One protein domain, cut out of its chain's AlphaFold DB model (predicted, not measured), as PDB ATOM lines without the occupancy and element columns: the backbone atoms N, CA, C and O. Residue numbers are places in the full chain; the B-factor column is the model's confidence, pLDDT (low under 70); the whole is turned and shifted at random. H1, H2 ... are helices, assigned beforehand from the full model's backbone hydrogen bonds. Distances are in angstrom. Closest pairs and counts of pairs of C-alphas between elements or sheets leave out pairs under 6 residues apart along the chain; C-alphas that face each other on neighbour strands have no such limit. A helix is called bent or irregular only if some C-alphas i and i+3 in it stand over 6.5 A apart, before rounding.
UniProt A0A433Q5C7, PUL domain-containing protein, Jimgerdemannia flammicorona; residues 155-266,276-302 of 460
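AT A GLANCE: This is residues 155 to 266 and 276 to 302 of the 460 residues of the protein "PUL domain-containing protein" of Jimgerdemannia flammicorona (UniProt A0A433Q5C7). Four helices, H3, H4, H6 and H7, make a loosely packed up-and-down bundle, and H1 and H2 cover its H3 and H4 side as a further pair, away from H6 and H7. Short H8 stands crosswise past the end of H7, and the four-residue H5 sits in the turn between H4 and H6. The printed part has 139 residues with eight named helices, H1 to H8 in order, and no named strand: all helix. It is compact, with a radius of gyration of the C-alphas of 14.4 A, and spans 43 by 36 by 25 A.

HOW THE PARTS SIT: H2, residues 180 to 197, is the longest helix. With residues 182 to 186 alone it touches H3, residues 208 to 221, at a steep tilt of 66 degrees; the closest C-alphas, of Glu 182 and Thr 214, are 5.7 A apart. H1, residues 160 to 173, is close to H2 but not clearly touching, with C-alphas 160 and 190 closest at 7.1 A. With residues 163 to 167 alone H1 touches H4, residues 228 to 237, closest at the C-alphas of Leu 167 and Pro 229, 6.0 A. H3 and H4 run opposite ways at a shallow tilt of 13 degrees, close but not clearly touching, with the C-alphas of Val 215 and Leu 230 closest at 7.0 A. H4 touches H7, residues 280 to 293, the same way at a shallow tilt of 15 degrees; the C-alphas of Arg 235 and Val 289 are closest, 4.6 A. H6, residues 252 to 263, touches H7 with residues 257 to 261 alone, opposite ways at 36 degrees, only just steep; the C-alphas of Leu 258 and Thr 286 are closest, 6.3 A. H3 and H7 are apart. H5, residues 241 to 244, is near H3, and H8, residues 297 to 302, is near H7 and about perpendicular to it at 84 degrees. In H1, H2, H3, H7 and H8 every O i to N i+4 pair is within hydrogen-bond range; H4 has 5 of 6 and H6 has 6 of 8, while H5 is too short for such a pair.

IN THESE COORDINATES: H2 measures 25.6 A from first to last C-alpha, H3 20.3 A, H7 20.2 A, H1 19.7 A, H6 16.0 A and H4 14.3 A. H1 begins at C-alpha 160, (4.559, -56.475, 35.205), H2 ends at C-alpha 197, (12.061, -62.987, 35.343), and H8 ends at C-alpha 302, (31.905, -40.245, 39.554). H6 is irregular, but only just: C-alphas 258 and 261 are 6.52 A apart.

THE WHOLE: The two C-alphas farthest apart, of Lys 200 and Asp 266, are 44.9 A apart. Residues 267 to 275 are not printed, with 9.6 A between C-alphas 266 and 276. Of the links that are printed whole, none is long. The pLDDT is under 70 at residues 202 to 204, 263 to 266 and 276 to 277.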
ATOM      1  N   SER A 155      16.233 -56.047  43.408       96.94
ATOM      2  CA  SER A 155      16.105 -56.822  42.164       96.94
ATOM      3  C   SER A 155      14.743 -57.487  41.946       96.94
ATOM      4  O   SER A 155      14.471 -57.960  40.845       96.94
ATOM      5  N   ALA A 156      13.874 -57.519  42.962       96.44
ATOM      6  CA  ALA A 156      12.587 -58.210  42.887       96.44
ATOM      7  C   ALA A 156      11.690 -57.640  41.770       96.44
ATOM      8  O   ALA A 156      11.338 -56.452  41.798       96.44
ATOM      9  N   ILE A 157      11.310 -58.504  40.821       95.50
ATOM     10  CA  ILE A 157      10.406 -58.199  39.702       95.50
ATOM     11  C   ILE A 157       8.979 -58.583  40.105       95.50
ATOM     12  O   ILE A 157       8.675 -59.759  40.313       95.50
ATOM     13  N   GLY A 158       8.101 -57.583  40.208       93.12
ATOM     14  CA  GLY A 158       6.699 -57.765  40.584       93.12
ATOM     15  C   GLY A 158       5.814 -58.331  39.465       93.12
ATOM     16  O   GLY A 158       6.257 -59.054  38.563       93.12
ATOM     17  N   ASN A 159       4.523 -58.003  39.528       95.50
ATOM     18  CA  ASN A 159       3.584 -58.272  38.444       95.50
ATOM     19  C   ASN A 159       3.681 -57.147  37.401       95.50
ATOM     20  O   ASN A 159       3.198 -56.038  37.628       95.50
ATOM     21  N   LEU A 160       4.334 -57.444  36.275       95.62
ATOM     22  CA  LEU A 160       4.559 -56.475  35.205       95.62
ATOM     23  C   LEU A 160       3.251 -56.072  34.515       95.62
ATOM     24  O   LEU A 160       3.099 -54.911  34.170       95.62
ATOM     25  N   ASP A 161       2.279 -56.970  34.358       96.12
ATOM     26  CA  ASP A 161       0.995 -56.607  33.747       96.12
ATOM     27  C   ASP A 161       0.231 -55.598  34.605       96.12
ATOM     28  O   ASP A 161      -0.270 -54.604  34.087       96.12
ATOM     29  N   LEU A 162       0.220 -55.788  35.928       95.94
ATOM     30  CA  LEU A 162      -0.364 -54.811  36.851       95.94
ATOM     31  C   LEU A 162       0.401 -53.484  36.850       95.94
ATOM     32  O   LEU A 162      -0.222 -52.425  36.907       95.94
ATOM     33  N   LEU A 163       1.734 -53.525  36.774       95.69
ATOM     34  CA  LEU A 163       2.563 -52.321  36.727       95.69
ATOM     35  C   LEU A 163       2.279 -51.487  35.469       95.69
ATOM     36  O   LEU A 163       2.080 -50.280  35.577       95.69
ATOM     37  N   PHE A 164       2.215 -52.127  34.298       96.62
ATOM     38  CA  PHE A 164       1.930 -51.457  33.028       96.62
ATOM     39  C   PHE A 164       0.478 -50.974  32.943       96.62
ATOM     40  O   PHE A 164       0.254 -49.837  32.547       96.62
ATOM     41  N   SER A 165      -0.497 -51.756  33.416       96.00
ATOM     42  CA  SER A 165      -1.889 -51.288  33.523       96.00
ATOM     43  C   SER A 165      -2.013 -50.067  34.437       96.00
ATOM     44  O   SER A 165      -2.785 -49.151  34.161       96.00
ATOM     45  N   LYS A 166      -1.237 -50.025  35.527       94.62
ATOM     46  CA  LYS A 166      -1.204 -48.875  36.435       94.62
ATOM     47  C   LYS A 166      -0.518 -47.664  35.810       94.62
ATOM     48  O   LYS A 166      -0.962 -46.547  36.053       94.62
ATOM     49  N   LEU A 167       0.532 -47.877  35.016       94.62
ATOM     50  CA  LEU A 167       1.153 -46.825  34.217       94.62
ATOM     51  C   LEU A 167       0.116 -46.224  33.258       94.62
ATOM     52  O   LEU A 167      -0.141 -45.032  33.330       94.62
ATOM     53  N   ASP A 168      -0.557 -47.053  32.460       95.25
ATOM     54  CA  ASP A 168      -1.575 -46.601  31.502       95.25
ATOM     55  C   ASP A 168      -2.722 -45.830  32.192       95.25
ATOM     56  O   ASP A 168      -3.153 -44.784  31.705       95.25
ATOM     57  N   ALA A 169      -3.168 -46.287  33.370       95.19
ATOM     58  CA  ALA A 169      -4.160 -45.574  34.179       95.19
ATOM     59  C   ALA A 169      -3.662 -44.197  34.653       95.19
ATOM     60  O   ALA A 169      -4.390 -43.218  34.532       95.19
ATOM     61  N   VAL A 170      -2.411 -44.098  35.120       94.38
ATOM     62  CA  VAL A 170      -1.801 -42.825  35.542       94.38
ATOM     63  C   VAL A 170      -1.805 -41.795  34.412       94.38
ATOM     64  O   VAL A 170      -2.114 -40.631  34.657       94.38
ATOM     65  N   PHE A 171      -1.472 -42.202  33.186       94.38
ATOM     66  CA  PHE A 171      -1.475 -41.299  32.031       94.38
ATOM     67  C   PHE A 171      -2.886 -40.855  31.660       94.38
ATOM     68  O   PHE A 171      -3.121 -39.663  31.460       94.38
ATOM     69  N   LYS A 172      -3.835 -41.795  31.659       93.94
ATOM     70  CA  LYS A 172      -5.248 -41.493  31.425       93.94
ATOM     71  C   LYS A 172      -5.787 -40.480  32.440       93.94
ATOM     72  O   LYS A 172      -6.422 -39.509  32.036       93.94
ATOM     73  N   ASP A 173      -5.503 -40.678  33.724       93.44
ATOM     74  CA  ASP A 173      -5.960 -39.799  34.808       93.44
ATOM     75  C   ASP A 173      -5.298 -38.414  34.745       93.44
ATOM     76  O   ASP A 173      -5.920 -37.410  35.086       93.44
ATOM     77  N   ALA A 174      -4.050 -38.340  34.273       92.19
ATOM     78  CA  ALA A 174      -3.335 -37.085  34.055       92.19
ATOM     79  C   ALA A 174      -3.769 -36.340  32.775       92.19
ATOM     80  O   ALA A 174      -3.272 -35.245  32.520       92.19
ATOM     81  N   GLY A 175      -4.650 -36.923  31.949       92.44
ATOM     82  CA  GLY A 175      -4.993 -36.377  30.632       92.44
ATOM     83  C   GLY A 175      -3.798 -36.331  29.672       92.44
ATOM     84  O   GLY A 175      -3.770 -35.505  28.762       92.44
ATOM     85  N   ALA A 176      -2.798 -37.185  29.895       92.69
ATOM     86  CA  ALA A 176      -1.546 -37.213  29.156       92.69
ATOM     87  C   ALA A 176      -1.473 -38.451  28.247       92.69
ATOM     88  O   ALA A 176      -1.991 -39.516  28.578       92.69
ATOM     89  N   GLU A 177      -0.795 -38.327  27.106       92.00
ATOM     90  CA  GLU A 177      -0.651 -39.417  26.136       92.00
ATOM     91  C   GLU A 177       0.789 -39.949  26.097       92.00
ATOM     92  O   GLU A 177       1.759 -39.179  26.082       92.00
ATOM     93  N   ILE A 178       0.918 -41.279  26.060       95.00
ATOM     94  CA  ILE A 178       2.167 -41.985  25.750       95.00
ATOM     95  C   ILE A 178       2.269 -42.084  24.225       95.00
ATOM     96  O   ILE A 178       1.407 -42.687  23.585       95.00
ATOM     97  N   MET A 179       3.318 -41.509  23.639       95.94
ATOM     98  CA  MET A 179       3.505 -41.502  22.188       95.94
ATOM     99  C   MET A 179       3.800 -42.915  21.657       95.94
ATOM    100  O   MET A 179       4.223 -43.810  22.391       95.94
ATOM    101  N   ARG A 180       3.580 -43.145  20.354       96.12
ATOM    102  CA  ARG A 180       3.756 -44.481  19.742       96.12
ATOM    103  C   ARG A 180       5.180 -45.023  19.880       96.12
ATOM    104  O   ARG A 180       5.363 -46.216  20.111       96.12
ATOM    105  N   ASP A 181       6.175 -44.165  19.710       95.50
ATOM    106  CA  ASP A 181       7.591 -44.497  19.853       95.50
ATOM    107  C   ASP A 181       7.959 -44.810  21.309       95.50
ATOM    108  O   ASP A 181       8.645 -45.796  21.570       95.50
ATOM    109  N   GLU A 182       7.434 -44.059  22.270       96.62
ATOM    110  CA  GLU A 182       7.613 -44.343  23.697       96.62
ATOM    111  C   GLU A 182       6.937 -45.638  24.122       96.62
ATOM    112  O   GLU A 182       7.507 -46.414  24.889       96.62
ATOM    113  N   ARG A 183       5.736 -45.911  23.596       96.75
ATOM    114  CA  ARG A 183       5.043 -47.172  23.846       96.75
ATOM    115  C   ARG A 183       5.864 -48.346  23.330       96.75
ATOM    116  O   ARG A 183       6.026 -49.330  24.045       96.75
ATOM    117  N   PHE A 184       6.453 -48.210  22.144       96.38
ATOM    118  CA  PHE A 184       7.366 -49.209  21.599       96.38
ATOM    119  C   PHE A 184       8.571 -49.451  22.526       96.38
ATOM    120  O   PHE A 184       8.921 -50.601  22.794       96.38
ATOM    121  N   ILE A 185       9.178 -48.393  23.072       97.50
ATOM    122  CA  ILE A 185      10.274 -48.508  24.048       97.50
ATOM    123  C   ILE A 185       9.811 -49.191  25.347       97.50
ATOM    124  O   ILE A 185      10.489 -50.093  25.846       97.50
ATOM    125  N   LEU A 186       8.646 -48.818  25.877       96.81
ATOM    126  CA  LEU A 186       8.050 -49.420  27.074       96.81
ATOM    127  C   LEU A 186       7.752 -50.917  26.882       96.81
ATOM    128  O   LEU A 186       8.050 -51.720  27.768       96.81
ATOM    129  N   ASP A 187       7.240 -51.320  25.719       95.44
ATOM    130  CA  ASP A 187       6.979 -52.726  25.401       95.44
ATOM    131  C   ASP A 187       8.289 -53.536  25.298       95.44
ATOM    132  O   ASP A 187       8.361 -54.677  25.770       95.44
ATOM    133  N   LYS A 188       9.373 -52.937  24.777       95.25
ATOM    134  CA  LYS A 188      10.718 -53.546  24.794       95.25
ATOM    135  C   LYS A 188      11.248 -53.732  26.213       95.25
ATOM    136  O   LYS A 188      11.768 -54.803  26.532       95.25
ATOM    137  N   VAL A 189      11.062 -52.738  27.082       96.00
ATOM    138  CA  VAL A 189      11.387 -52.842  28.513       96.00
ATOM    139  C   VAL A 189      10.587 -53.961  29.175       96.00
ATOM    140  O   VAL A 189      11.166 -54.781  29.890       96.00
ATOM    141  N   LYS A 190       9.279 -54.057  28.900       95.81
ATOM    142  CA  LYS A 190       8.433 -55.143  29.411       95.81
ATOM    143  C   LYS A 190       8.982 -56.507  29.004       95.81
ATOM    144  O   LYS A 190       9.178 -57.362  29.865       95.81
ATOM    145  N   SER A 191       9.275 -56.689  27.715       93.75
ATOM    146  CA  SER A 191       9.839 -57.931  27.174       93.75
ATOM    147  C   SER A 191      11.159 -58.301  27.852       93.75
ATOM    148  O   SER A 191      11.335 -59.447  28.267       93.75
ATOM    149  N   LEU A 192      12.070 -57.338  28.028       93.56
ATOM    150  CA  LEU A 192      13.339 -57.564  28.724       93.56
ATOM    151  C   LEU A 192      13.117 -58.042  30.163       93.56
ATOM    152  O   LEU A 192      13.750 -59.003  30.602       93.56
ATOM    153  N   LEU A 193      12.218 -57.392  30.905       94.38
ATOM    154  CA  LEU A 193      11.948 -57.743  32.301       94.38
ATOM    155  C   LEU A 193      11.244 -59.100  32.435       94.38
ATOM    156  O   LEU A 193      11.535 -59.830  33.382       94.38
ATOM    157  N   VAL A 194      10.378 -59.473  31.486       94.06
ATOM    158  CA  VAL A 194       9.784 -60.821  31.412       94.06
ATOM    159  C   VAL A 194      10.871 -61.872  31.184       94.06
ATOM    160  O   VAL A 194      10.969 -62.816  31.963       94.06
ATOM    161  N   GLN A 195      11.750 -61.677  30.195       91.75
ATOM    162  CA  GLN A 195      12.861 -62.603  29.928       91.75
ATOM    163  C   GLN A 195      13.777 -62.759  31.151       91.75
ATOM    164  O   GLN A 195      14.145 -63.878  31.509       91.75
ATOM    165  N   LYS A 196      14.089 -61.650  31.837       90.94
ATOM    166  CA  LYS A 196      14.887 -61.650  33.074       90.94
ATOM    167  C   LYS A 196      14.190 -62.411  34.204       90.94
ATOM    168  O   LYS A 196      14.848 -63.159  34.921       90.94
ATOM    169  N   LYS A 197      12.869 -62.255  34.353       91.50
ATOM    170  CA  LYS A 197      12.061 -62.987  35.343       91.50
ATOM    171  C   LYS A 197      12.034 -64.495  35.069       91.50
ATOM    172  O   LYS A 197      12.013 -65.276  36.011       91.50
ATOM    173  N   GLU A 198      12.078 -64.893  33.800       91.12
ATOM    174  CA  GLU A 198      12.134 -66.293  33.353       91.12
ATOM    175  C   GLU A 198      13.555 -66.894  33.360       91.12
ATOM    176  O   GLU A 198      13.732 -68.048  32.975       91.12
ATOM    177  N   GLY A 199      14.580 -66.132  33.761       86.00
ATOM    178  CA  GLY A 199      15.975 -66.591  33.774       86.00
ATOM    179  C   GLY A 199      16.603 -66.759  32.385       86.00
ATOM    180  O   GLY A 199      17.674 -67.351  32.259       86.00
ATOM    181  N   LYS A 200      15.963 -66.243  31.329       83.75
ATOM    182  CA  LYS A 200      16.503 -66.266  29.965       83.75
ATOM    183  C   LYS A 200      17.574 -65.189  29.813       83.75
ATOM    184  O   LYS A 200      17.469 -64.114  30.402       83.75
ATOM    185  N   SER A 201      18.586 -65.455  28.985       73.12
ATOM    186  CA  SER A 201      19.547 -64.417  28.592       73.12
ATOM    187  C   SER A 201      18.811 -63.336  27.795       73.12
ATOM    188  O   SER A 201      18.273 -63.656  26.734       73.12
ATOM    189  N   PRO A 202      18.747 -62.083  28.281       65.50
ATOM    190  CA  PRO A 202      17.942 -61.055  27.646       65.50
ATOM    191  C   PRO A 202      18.578 -60.618  26.322       65.50
ATOM    192  O   PRO A 202      19.511 -59.807  26.304       65.50
ATOM    193  N   ALA A 203      18.072 -61.141  25.206       64.00
ATOM    194  CA  ALA A 203      18.355 -60.608  23.881       64.00
ATOM    195  C   ALA A 203      17.541 -59.318  23.740       64.00
ATOM    196  O   ALA A 203      16.324 -59.367  23.573       64.00
ATOM    197  N   THR A 204      18.190 -58.161  23.884       64.88
ATOM    198  CA  THR A 204      17.497 -56.875  23.803       64.88
ATOM    199  C   THR A 204      18.188 -55.960  22.808       64.88
ATOM    200  O   THR A 204      19.395 -55.749  22.873       64.88
ATOM    201  N   ASP A 205      17.377 -55.387  21.930       80.12
ATOM    202  CA  ASP A 205      17.657 -54.274  21.023       80.12
ATOM    203  C   ASP A 205      17.205 -52.931  21.633       80.12
ATOM    204  O   ASP A 205      16.926 -51.975  20.914       80.12
ATOM    205  N   LEU A 206      17.081 -52.859  22.967       90.81
ATOM    206  CA  LEU A 206      16.687 -51.640  23.671       90.81
ATOM    207  C   LEU A 206      17.722 -50.543  23.414       90.81
ATOM    208  O   LEU A 206      18.882 -50.649  23.813       90.81
ATOM    209  N   ILE A 207      17.260 -49.474  22.779       93.25
ATOM    210  CA  ILE A 207      18.037 -48.276  22.483       93.25
ATOM    211  C   ILE A 207      18.038 -47.404  23.749       93.25
ATOM    212  O   ILE A 207      17.014 -46.813  24.100       93.25
ATOM    213  N   VAL A 208      19.152 -47.402  24.490       94.69
ATOM    214  CA  VAL A 208      19.223 -46.863  25.866       94.69
ATOM    215  C   VAL A 208      19.019 -45.346  25.919       94.69
ATOM    216  O   VAL A 208      18.348 -44.856  26.820       94.69
ATOM    217  N   ASP A 209      19.514 -44.608  24.929       96.31
ATOM    218  CA  ASP A 209      19.285 -43.169  24.758       96.31
ATOM    219  C   ASP A 209      17.798 -42.843  24.553       96.31
ATOM    220  O   ASP A 209      17.279 -41.899  25.151       96.31
ATOM    221  N   LYS A 210      17.074 -43.671  23.786       96.88
ATOM    222  CA  LYS A 210      15.618 -43.532  23.626       96.88
ATOM    223  C   LYS A 210      14.862 -43.890  24.900       96.88
ATOM    224  O   LYS A 210      13.879 -43.224  25.213       96.88
ATOM    225  N   TRP A 211      15.308 -44.908  25.641       96.75
ATOM    226  CA  TRP A 211      14.769 -45.209  26.973       96.75
ATOM    227  C   TRP A 211      14.930 -44.022  27.923       96.75
ATOM    228  O   TRP A 211      13.953 -43.603  28.539       96.75
ATOM    229  N   ASP A 212      16.126 -43.446  27.998       97.44
ATOM    230  CA  ASP A 212      16.396 -42.303  28.861       97.44
ATOM    231  C   ASP A 212      15.532 -41.085  28.491       97.44
ATOM    232  O   ASP A 212      14.880 -40.501  29.359       97.44
ATOM    233  N   ALA A 213      15.437 -40.760  27.196       97.38
ATOM    234  CA  ALA A 213      14.568 -39.694  26.697       97.38
ATOM    235  C   ALA A 213      13.081 -39.949  27.013       97.38
ATOM    236  O   ALA A 213      12.384 -39.032  27.449       97.38
ATOM    237  N   THR A 214      12.623 -41.198  26.854       97.88
ATOM    238  CA  THR A 214      11.255 -41.624  27.192       97.88
ATOM    239  C   THR A 214      10.985 -41.394  28.677       97.88
ATOM    240  O   THR A 214      10.045 -40.690  29.028       97.88
ATOM    241  N   VAL A 215      11.830 -41.910  29.578       96.94
ATOM    242  CA  VAL A 215      11.650 -41.724  31.030       96.94
ATOM    243  C   VAL A 215      11.589 -40.247  31.396       96.94
ATOM    244  O   VAL A 215      10.704 -39.845  32.151       96.94
ATOM    245  N   ARG A 216      12.491 -39.431  30.844       96.56
ATOM    246  CA  ARG A 216      12.563 -38.000  31.153       96.56
ATOM    247  C   ARG A 216      11.290 -37.260  30.733       96.56
ATOM    248  O   ARG A 216      10.738 -36.516  31.540       96.56
ATOM    249  N   ARG A 217      10.784 -37.510  29.515       96.44
ATOM    250  CA  ARG A 217       9.526 -36.909  29.031       96.44
ATOM    251  C   ARG A 217       8.330 -37.395  29.839       96.44
ATOM    252  O   ARG A 217       7.510 -36.594  30.268       96.44
ATOM    253  N   LEU A 218       8.233 -38.701  30.074       96.19
ATOM    254  CA  LEU A 218       7.116 -39.284  30.809       96.19
ATOM    255  C   LEU A 218       7.039 -38.735  32.244       96.19
ATOM    256  O   LEU A 218       5.955 -38.369  32.687       96.19
ATOM    257  N   LEU A 219       8.172 -38.588  32.940       94.69
ATOM    258  CA  LEU A 219       8.225 -37.972  34.273       94.69
ATOM    259  C   LEU A 219       7.893 -36.470  34.267       94.69
ATOM    260  O   LEU A 219       7.451 -35.959  35.296       94.69
ATOM    261  N   SER A 220       8.090 -35.752  33.156       93.69
ATOM    262  CA  SER A 220       7.783 -34.316  33.079       93.69
ATOM    263  C   SER A 220       6.301 -34.013  32.848       93.69
ATOM    264  O   SER A 220       5.889 -32.874  33.040       93.69
ATOM    265  N   ILE A 221       5.506 -34.995  32.409       93.81
ATOM    266  CA  ILE A 221       4.088 -34.793  32.051       93.81
ATOM    267  C   ILE A 221       3.098 -35.416  33.037       93.81
ATOM    268  O   ILE A 221       1.925 -35.052  33.015       93.81
ATOM    269  N   ILE A 222       3.539 -36.337  33.899       92.19
ATOM    270  CA  ILE A 222       2.682 -36.916  34.944       92.19
ATOM    271  C   ILE A 222       2.957 -36.274  36.313       92.19
ATOM    272  O   ILE A 222       4.100 -35.900  36.601       92.19
ATOM    273  N   PRO A 223       1.949 -36.194  37.203       89.62
ATOM    274  CA  PRO A 223       2.126 -35.653  38.548       89.62
ATOM    275  C   PRO A 223       3.161 -36.428  39.370       89.62
ATOM    276  O   PRO A 223       3.234 -37.657  39.282       89.62
ATOM    277  N   LEU A 224       3.900 -35.720  40.229       87.56
ATOM    278  CA  LEU A 224       4.989 -36.259  41.060       87.56
ATOM    279  C   LEU A 224       4.567 -37.501  41.870       87.56
ATOM    280  O   LEU A 224       5.289 -38.495  41.948       87.56
ATOM    281  N   GLN A 225       3.347 -37.490  42.409       86.00
ATOM    282  CA  GLN A 225       2.759 -38.598  43.165       86.00
ATOM    283  C   GLN A 225       2.610 -39.905  42.379       86.00
ATOM    284  O   GLN A 225       2.536 -40.989  42.966       86.00
ATOM    285  N   SER A 226       2.607 -39.808  41.055       90.94
ATOM    286  CA  SER A 226       2.372 -40.916  40.141       90.94
ATOM    287  C   SER A 226       3.647 -41.399  39.447       90.94
ATOM    288  O   SER A 226       3.568 -42.269  38.589       90.94
ATOM    289  N   HIS A 227       4.830 -40.901  39.829       93.25
ATOM    290  CA  HIS A 227       6.113 -41.281  39.207       93.25
ATOM    291  C   HIS A 227       6.551 -42.714  39.539       93.25
ATOM    292  O   HIS A 227       7.321 -43.319  38.793       93.25
ATOM    293  N   PHE A 228       6.056 -43.289  40.639       92.56
ATOM    294  CA  PHE A 228       6.558 -44.565  41.159       92.56
ATOM    295  C   PHE A 228       6.525 -45.752  40.159       92.56
ATOM    296  O   PHE A 228       7.440 -46.567  40.263       92.56
ATOM    297  N   PRO A 229       5.581 -45.906  39.193       95.31
ATOM    298  CA  PRO A 229       5.625 -47.019  38.243       95.31
ATOM    299  C   PRO A 229       6.828 -46.942  37.298       95.31
ATOM    300  O   PRO A 229       7.482 -47.952  37.053       95.31
ATOM    301  N   LEU A 230       7.154 -45.742  36.804       96.12
ATOM    302  CA  LEU A 230       8.321 -45.521  35.943       96.12
ATOM    303  C   LEU A 230       9.617 -45.763  36.709       96.12
ATOM    304  O   LEU A 230      10.534 -46.404  36.198       96.12
ATOM    305  N   LEU A 231       9.669 -45.309  37.962       96.88
ATOM    306  CA  LEU A 231      10.812 -45.560  38.833       96.88
ATOM    307  C   LEU A 231      10.968 -47.059  39.163       96.88
ATOM    308  O   LEU A 231      12.097 -47.531  39.306       96.88
ATOM    309  N   ASP A 232       9.870 -47.829  39.221       96.81
ATOM    310  CA  ASP A 232       9.904 -49.291  39.402       96.81
ATOM    311  C   ASP A 232      10.554 -50.000  38.206       96.81
ATOM    312  O   ASP A 232      11.336 -50.936  38.377       96.81
ATOM    313  N   LEU A 233      10.284 -49.518  36.988       97.69
ATOM    314  CA  LEU A 233      10.952 -49.995  35.777       97.69
ATOM    315  C   LEU A 233      12.431 -49.600  35.780       97.69
ATOM    316  O   LEU A 233      13.300 -50.455  35.600       97.69
ATOM    317  N   LEU A 234      12.728 -48.325  36.046       97.62
ATOM    318  CA  LEU A 234      14.095 -47.809  36.039       97.62
ATOM    319  C   LEU A 234      14.994 -48.554  37.028       97.62
ATOM    320  O   LEU A 234      16.083 -48.981  36.642       97.62
ATOM    321  N   ARG A 235      14.546 -48.779  38.277       97.38
ATOM    322  CA  ARG A 235      15.369 -49.504  39.260       97.38
ATOM    323  C   ARG A 235      15.758 -50.893  38.754       97.38
ATOM    324  O   ARG A 235      16.867 -51.341  39.021       97.38
ATOM    325  N   LEU A 236      14.879 -51.582  38.026       97.50
ATOM    326  CA  LEU A 236      15.147 -52.931  37.525       97.50
ATOM    327  C   LEU A 236      16.111 -52.916  36.334       97.50
ATOM    328  O   LEU A 236      16.942 -53.824  36.210       97.50
ATOM    329  N   LEU A 237      16.019 -51.889  35.485       96.00
ATOM    330  CA  LEU A 237      16.896 -51.699  34.331       96.00
ATOM    331  C   LEU A 237      18.308 -51.254  34.720       96.00
ATOM    332  O   LEU A 237      19.262 -51.667  34.065       96.00
ATOM    333  N   LEU A 238      18.470 -50.519  35.825       96.38
ATOM    334  CA  LEU A 238      19.791 -50.220  36.396       96.38
ATOM    335  C   LEU A 238      20.585 -51.485  36.762       96.38
ATOM    336  O   LEU A 238      21.804 -51.439  36.847       96.38
ATOM    337  N   LEU A 239      19.919 -52.634  36.921       95.31
ATOM    338  CA  LEU A 239      20.558 -53.928  37.174       95.31
ATOM    339  C   LEU A 239      20.878 -54.714  35.888       95.31
ATOM    340  O   LEU A 239      21.045 -55.936  35.939       95.31
ATOM    341  N   ASP A 240      20.878 -54.073  34.718       92.56
ATOM    342  CA  ASP A 240      21.410 -54.618  33.464       92.56
ATOM    343  C   ASP A 240      22.703 -53.875  33.107       92.56
ATOM    344  O   ASP A 240      22.714 -52.651  32.982       92.56
ATOM    345  N   LYS A 241      23.804 -54.619  32.930       90.44
ATOM    346  CA  LYS A 241      25.134 -54.044  32.673       90.44
ATOM    347  C   LYS A 241      25.163 -53.148  31.425       90.44
ATOM    348  O   LYS A 241      25.883 -52.157  31.414       90.44
ATOM    349  N   ARG A 242      24.391 -53.477  30.383       89.31
ATOM    350  CA  ARG A 242      24.367 -52.718  29.120       89.31
ATOM    351  C   ARG A 242      23.670 -51.377  29.296       89.31
ATOM    352  O   ARG A 242      24.127 -50.375  28.765       89.31
ATOM    353  N   ILE A 243      22.587 -51.368  30.069       91.88
ATOM    354  CA  ILE A 243      21.804 -50.161  30.339       91.88
ATOM    355  C   ILE A 243      22.557 -49.270  31.324       91.88
ATOM    356  O   ILE A 243      22.750 -48.085  31.077       91.88
ATOM    357  N   THR A 244      23.049 -49.838  32.425       92.56
ATOM    358  CA  THR A 244      23.714 -49.053  33.468       92.56
ATOM    359  C   THR A 244      25.042 -48.433  33.018       92.56
ATOM    360  O   THR A 244      25.515 -47.509  33.675       92.56
ATOM    361  N   ALA A 245      25.663 -48.938  31.944       92.38
ATOM    362  CA  ALA A 245      26.895 -48.388  31.374       92.38
ATOM    363  C   ALA A 245      26.680 -47.031  30.676       92.38
ATOM    364  O   ALA A 245      27.642 -46.305  30.452       92.38
ATOM    365  N   PHE A 246      25.432 -46.665  30.366       94.31
ATOM    366  CA  PHE A 246      25.079 -45.379  29.758       94.31
ATOM    367  C   PHE A 246      25.145 -44.205  30.750       94.31
ATOM    368  O   PHE A 246      25.558 -43.099  30.394       94.31
ATOM    369  N   TYR A 247      24.742 -44.444  32.002       93.88
ATOM    370  CA  TYR A 247      24.538 -43.395  33.004       93.88
ATOM    371  C   TYR A 247      25.815 -42.733  33.554       93.88
ATOM    372  O   TYR A 247      25.734 -41.549  33.875       93.88
ATOM    373  N   PRO A 248      26.999 -43.380  33.616       91.69
ATOM    374  CA  PRO A 248      28.246 -42.675  33.920       91.69
ATOM    375  C   PRO A 248      28.579 -41.549  32.931       91.69
ATOM    376  O   PRO A 248      29.197 -40.565  33.320       91.69
ATOM    377  N   SER A 249      28.166 -41.647  31.665       92.50
ATOM    378  CA  SER A 249      28.348 -40.563  30.683       92.50
ATOM    379  C   SER A 249      27.132 -39.638  30.571       92.50
ATOM    380  O   SER A 249      27.250 -38.542  30.037       92.50
ATOM    381  N   ASN A 250      25.970 -40.063  31.076       93.69
ATOM    382  CA  ASN A 250      24.696 -39.348  30.964       93.69
ATOM    383  C   ASN A 250      23.939 -39.369  32.309       93.69
ATOM    384  O   ASN A 250      22.890 -40.007  32.422       93.69
ATOM    385  N   PRO A 251      24.451 -38.708  33.360       91.75
ATOM    386  CA  PRO A 251      23.950 -38.902  34.724       91.75
ATOM    387  C   PRO A 251      22.663 -38.116  35.030       91.75
ATOM    388  O   PRO A 251      22.003 -38.389  36.034       91.75
ATOM    389  N   LEU A 252      22.297 -37.147  34.180       91.56
ATOM    390  CA  LEU A 252      21.279 -36.129  34.467       91.56
ATOM    391  C   LEU A 252      19.920 -36.711  34.866       91.56
ATOM    392  O   LEU A 252      19.347 -36.269  35.854       91.56
ATOM    393  N   THR A 253      19.424 -37.726  34.155       94.38
ATOM    394  CA  THR A 253      18.127 -38.344  34.474       94.38
ATOM    395  C   THR A 253      18.130 -38.974  35.869       94.38
ATOM    396  O   THR A 253      17.161 -38.832  36.613       94.38
ATOM    397  N   ILE A 254      19.226 -39.636  36.262       94.00
ATOM    398  CA  ILE A 254      19.357 -40.237  37.598       94.00
ATOM    399  C   ILE A 254      19.422 -39.146  38.664       94.00
ATOM    400  O   ILE A 254      18.687 -39.220  39.646       94.00
ATOM    401  N   ILE A 255      20.248 -38.122  38.453       91.00
ATOM    402  CA  ILE A 255      20.395 -36.989  39.375       91.00
ATOM    403  C   ILE A 255      19.048 -36.298  39.603       91.00
ATOM    404  O   ILE A 255      18.635 -36.106  40.746       91.00
ATOM    405  N   GLU A 256      18.328 -35.982  38.528       91.31
ATOM    406  CA  GLU A 256      17.035 -35.307  38.602       91.31
ATOM    407  C   GLU A 256      16.011 -36.160  39.373       91.31
ATOM    408  O   GLU A 256      15.229 -35.645  40.165       91.31
ATOM    409  N   ILE A 257      16.015 -37.487  39.193       92.31
ATOM    410  CA  ILE A 257      15.157 -38.406  39.961       92.31
ATOM    411  C   ILE A 257      15.490 -38.372  41.456       92.31
ATOM    412  O   ILE A 257      14.571 -38.326  42.273       92.31
ATOM    413  N   LEU A 258      16.774 -38.359  41.823       90.19
ATOM    414  CA  LEU A 258      17.196 -38.262  43.223       90.19
ATOM    415  C   LEU A 258      16.802 -36.915  43.850       90.19
ATOM    416  O   LEU A 258      16.473 -36.863  45.030       90.19
ATOM    417  N   GLN A 259      16.791 -35.838  43.065       87.19
ATOM    418  CA  GLN A 259      16.451 -34.490  43.533       87.19
ATOM    419  C   GLN A 259      14.944 -34.235  43.648       87.19
ATOM    420  O   GLN A 259      14.528 -33.444  44.491       87.19
ATOM    421  N   ARG A 260      14.107 -34.927  42.864       84.50
ATOM    422  CA  ARG A 260      12.639 -34.754  42.858       84.50
ATOM    423  C   ARG A 260      11.986 -34.893  44.237       84.50
ATOM    424  O   ARG A 260      10.994 -34.227  44.515       84.50
ATOM    425  N   VAL A 261      12.535 -35.744  45.101       80.44
ATOM    426  CA  VAL A 261      12.047 -35.946  46.476       80.44
ATOM    427  C   VAL A 261      12.595 -34.927  47.472       80.44
ATOM    428  O   VAL A 261      11.987 -34.735  48.517       80.44
ATOM    429  N   ASN A 262      13.684 -34.234  47.136       72.94
ATOM    430  CA  ASN A 262      14.250 -33.176  47.973       72.94
ATOM    431  C   ASN A 262      13.490 -31.850  47.785       72.94
ATOM    432  O   ASN A 262      13.267 -31.139  48.756       72.94
ATOM    433  N   VAL A 263      13.001 -31.563  46.570       61.03
ATOM    434  CA  VAL A 263      12.222 -30.343  46.254       61.03
ATOM    435  C   VAL A 263      10.854 -30.314  46.956       61.03
ATOM    436  O   VAL A 263      10.332 -29.248  47.267       61.03
ATOM    437  N   GLY A 264      10.263 -31.475  47.254       52.88
ATOM    438  CA  GLY A 264       8.971 -31.543  47.948       52.88
ATOM    439  C   GLY A 264       9.017 -31.150  49.431       52.88
ATOM    440  O   GLY A 264       7.955 -30.959  50.015       52.88
ATOM    441  N   ASN A 265      10.208 -31.002  50.028       49.59
ATOM    442  CA  ASN A 265      10.367 -30.550  51.415       49.59
ATOM    443  C   ASN A 265      10.322 -29.014  51.562       49.59
ATOM    444  O   ASN A 265      10.078 -28.531  52.664       49.59
ATOM    445  N   ASP A 266      10.498 -28.260  50.467       42.75
ATOM    446  CA  ASP A 266      10.474 -26.785  50.454       42.75
ATOM    447  C   ASP A 266       9.074 -26.197  50.187       42.75
ATOM    448  O   ASP A 266       8.882 -24.979  50.199       42.75
ATOM    449  N   ASN A 276       2.457 -31.133  53.551       49.34
ATOM    450  CA  ASN A 276       2.485 -31.735  52.220       49.34
ATOM    451  C   ASN A 276       3.491 -32.901  52.221       49.34
ATOM    452  O   ASN A 276       4.606 -32.809  51.723       49.34
ATOM    453  N   ASN A 277       3.119 -34.010  52.857       62.06
ATOM    454  CA  ASN A 277       3.973 -35.186  52.925       62.06
ATOM    455  C   ASN A 277       4.098 -35.806  51.529       62.06
ATOM    456  O   ASN A 277       3.101 -36.241  50.947       62.06
ATOM    457  N   LEU A 278       5.329 -35.884  51.012       76.00
ATOM    458  CA  LEU A 278       5.624 -36.593  49.770       76.00
ATOM    459  C   LEU A 278       5.029 -38.014  49.805       76.00
ATOM    460  O   LEU A 278       5.133 -38.718  50.820       76.00
ATOM    461  N   PRO A 279       4.432 -38.489  48.699       84.88
ATOM    462  CA  PRO A 279       3.875 -39.830  48.636       84.88
ATOM    463  C   PRO A 279       4.922 -40.890  48.970       84.88
ATOM    464  O   PRO A 279       5.979 -40.979  48.345       84.88
ATOM    465  N   LYS A 280       4.604 -41.755  49.936       88.12
ATOM    466  CA  LYS A 280       5.519 -42.800  50.429       88.12
ATOM    467  C   LYS A 280       6.030 -43.714  49.309       88.12
ATOM    468  O   LYS A 280       7.171 -44.159  49.352       88.12
ATOM    469  N   SER A 281       5.193 -43.984  48.305       91.44
ATOM    470  CA  SER A 281       5.545 -44.777  47.121       91.44
ATOM    471  C   SER A 281       6.652 -44.134  46.286       91.44
ATOM    472  O   SER A 281       7.520 -44.849  45.789       91.44
ATOM    473  N   LEU A 282       6.646 -42.806  46.161       91.88
ATOM    474  CA  LEU A 282       7.677 -42.054  45.458       91.88
ATOM    475  C   LEU A 282       9.008 -42.118  46.207       91.88
ATOM    476  O   LEU A 282      10.019 -42.484  45.611       91.88
ATOM    477  N   VAL A 283       9.000 -41.818  47.511       93.62
ATOM    478  CA  VAL A 283      10.212 -41.858  48.350       93.62
ATOM    479  C   VAL A 283      10.815 -43.259  48.341       93.62
ATOM    480  O   VAL A 283      11.996 -43.428  48.038       93.62
ATOM    481  N   LEU A 284       9.989 -44.284  48.572       95.56
ATOM    482  CA  LEU A 284      10.429 -45.674  48.549       95.56
ATOM    483  C   LEU A 284      11.050 -46.054  47.201       95.56
ATOM    484  O   LEU A 284      12.103 -46.686  47.175       95.56
ATOM    485  N   MET A 285      10.422 -45.691  46.080       96.00
ATOM    486  CA  MET A 285      10.962 -46.060  44.774       96.00
ATOM    487  C   MET A 285      12.235 -45.283  44.432       96.00
ATOM    488  O   MET A 285      13.158 -45.862  43.867       96.00
ATOM    489  N   THR A 286      12.332 -44.022  44.853       96.19
ATOM    490  CA  THR A 286      13.545 -43.209  44.694       96.19
ATOM    491  C   THR A 286      14.712 -43.798  45.488       96.19
ATOM    492  O   THR A 286      15.793 -43.965  44.934       96.19
ATOM    493  N   LEU A 287      14.488 -44.240  46.734       97.50
ATOM    494  CA  LEU A 287      15.495 -44.960  47.530       97.50
ATOM    495  C   LEU A 287      15.959 -46.255  46.855       97.50
ATOM    496  O   LEU A 287      17.144 -46.584  46.876       97.50
ATOM    497  N   ARG A 288      15.036 -47.001  46.238       98.00
ATOM    498  CA  ARG A 288      15.373 -48.236  45.517       98.00
ATOM    499  C   ARG A 288      16.163 -47.966  44.238       98.00
ATOM    500  O   ARG A 288      17.094 -48.715  43.950       98.00
ATOM    501  N   VAL A 289      15.821 -46.909  43.497       97.75
ATOM    502  CA  VAL A 289      16.622 -46.418  42.363       97.75
ATOM    503  C   VAL A 289      18.020 -46.042  42.855       97.75
ATOM    504  O   VAL A 289      18.993 -46.567  42.321       97.75
ATOM    505  N   ALA A 290      18.118 -45.239  43.921       96.62
ATOM    506  CA  ALA A 290      19.378 -44.822  44.534       96.62
ATOM    507  C   ALA A 290      20.256 -46.018  44.922       96.62
ATOM    508  O   ALA A 290      21.416 -46.080  44.524       96.62
ATOM    509  N   CYS A 291      19.702 -47.019  45.612       97.88
ATOM    510  CA  CYS A 291      20.439 -48.231  45.967       97.88
ATOM    511  C   CYS A 291      20.951 -48.986  44.734       97.88
ATOM    512  O   CYS A 291      22.088 -49.451  44.734       97.88
ATOM    513  N   ASN A 292      20.149 -49.076  43.669       98.00
ATOM    514  CA  ASN A 292      20.530 -49.800  42.458       98.00
ATOM    515  C   ASN A 292      21.576 -49.070  41.606       98.00
ATOM    516  O   ASN A 292      22.221 -49.723  40.789       98.00
ATOM    517  N   THR A 293      21.819 -47.771  41.824       95.81
ATOM    518  CA  THR A 293      22.946 -47.064  41.180       95.81
ATOM    519  C   THR A 293      24.304 -47.680  41.536       95.81
ATOM    520  O   THR A 293      25.196 -47.702  40.695       95.81
ATOM    521  N   PHE A 294      24.431 -48.292  42.721       94.56
ATOM    522  CA  PHE A 294      25.653 -48.963  43.184       94.56
ATOM    523  C   PHE A 294      25.935 -50.296  42.475       94.56
ATOM    524  O   PHE A 294      26.965 -50.924  42.728       94.56
ATOM    525  N   TRP A 295      25.041 -50.753  41.589       94.94
ATOM    526  CA  TRP A 295      25.335 -51.871  40.693       94.94
ATOM    527  C   TRP A 295      26.461 -51.532  39.713       94.94
ATOM    528  O   TRP A 295      27.276 -52.404  39.407       94.94
ATOM    529  N   ASN A 296      26.526 -50.275  39.255       91.56
ATOM    530  CA  ASN A 296      27.635 -49.753  38.467       91.56
ATOM    531  C   ASN A 296      28.420 -48.718  39.279       91.56
ATOM    532  O   ASN A 296      28.006 -47.559  39.353       91.56
ATOM    533  N   PRO A 297      29.559 -49.112  39.858       86.75
ATOM    534  CA  PRO A 297      30.332 -48.227  40.710       86.75
ATOM    535  C   PRO A 297      30.781 -46.938  40.027       86.75
ATOM    536  O   PRO A 297      30.775 -45.906  40.687       86.75
ATOM    537  N   ASP A 298      31.050 -46.960  38.716       87.25
ATOM    538  CA  ASP A 298      31.446 -45.769  37.952       87.25
ATOM    539  C   ASP A 298      30.401 -44.648  38.055       87.25
ATOM    540  O   ASP A 298      30.753 -43.473  38.140       87.25
ATOM    541  N   LEU A 299      29.108 -44.998  38.098       88.06
ATOM    542  CA  LEU A 299      28.025 -44.025  38.249       88.06
ATOM    543  C   LEU A 299      28.041 -43.407  39.651       88.06
ATOM    544  O   LEU A 299      28.026 -42.183  39.790       88.06
ATOM    545  N   SER A 300      28.070 -44.253  40.684       86.25
ATOM    546  CA  SER A 300      28.047 -43.788  42.073       86.25
ATOM    547  C   SER A 300      29.310 -43.014  42.448       86.25
ATOM    548  O   SER A 300      29.217 -41.969  43.084       86.25
ATOM    549  N   GLU A 301      30.482 -43.482  42.023       84.81
ATOM    550  CA  GLU A 301      31.767 -42.869  42.349       84.81
ATOM    551  C   GLU A 301      31.955 -41.533  41.638       84.81
ATOM    552  O   GLU A 301      32.355 -40.570  42.278       84.81
ATOM    553  N   THR A 302      31.633 -41.454  40.345       82.75
ATOM    554  CA  THR A 302      31.905 -40.245  39.554       82.75
ATOM    555  C   THR A 302      30.928 -39.118  39.875       82.75
ATOM    556  O   THR A 302      31.333 -37.965  39.993       82.75
TER     557      THR A 302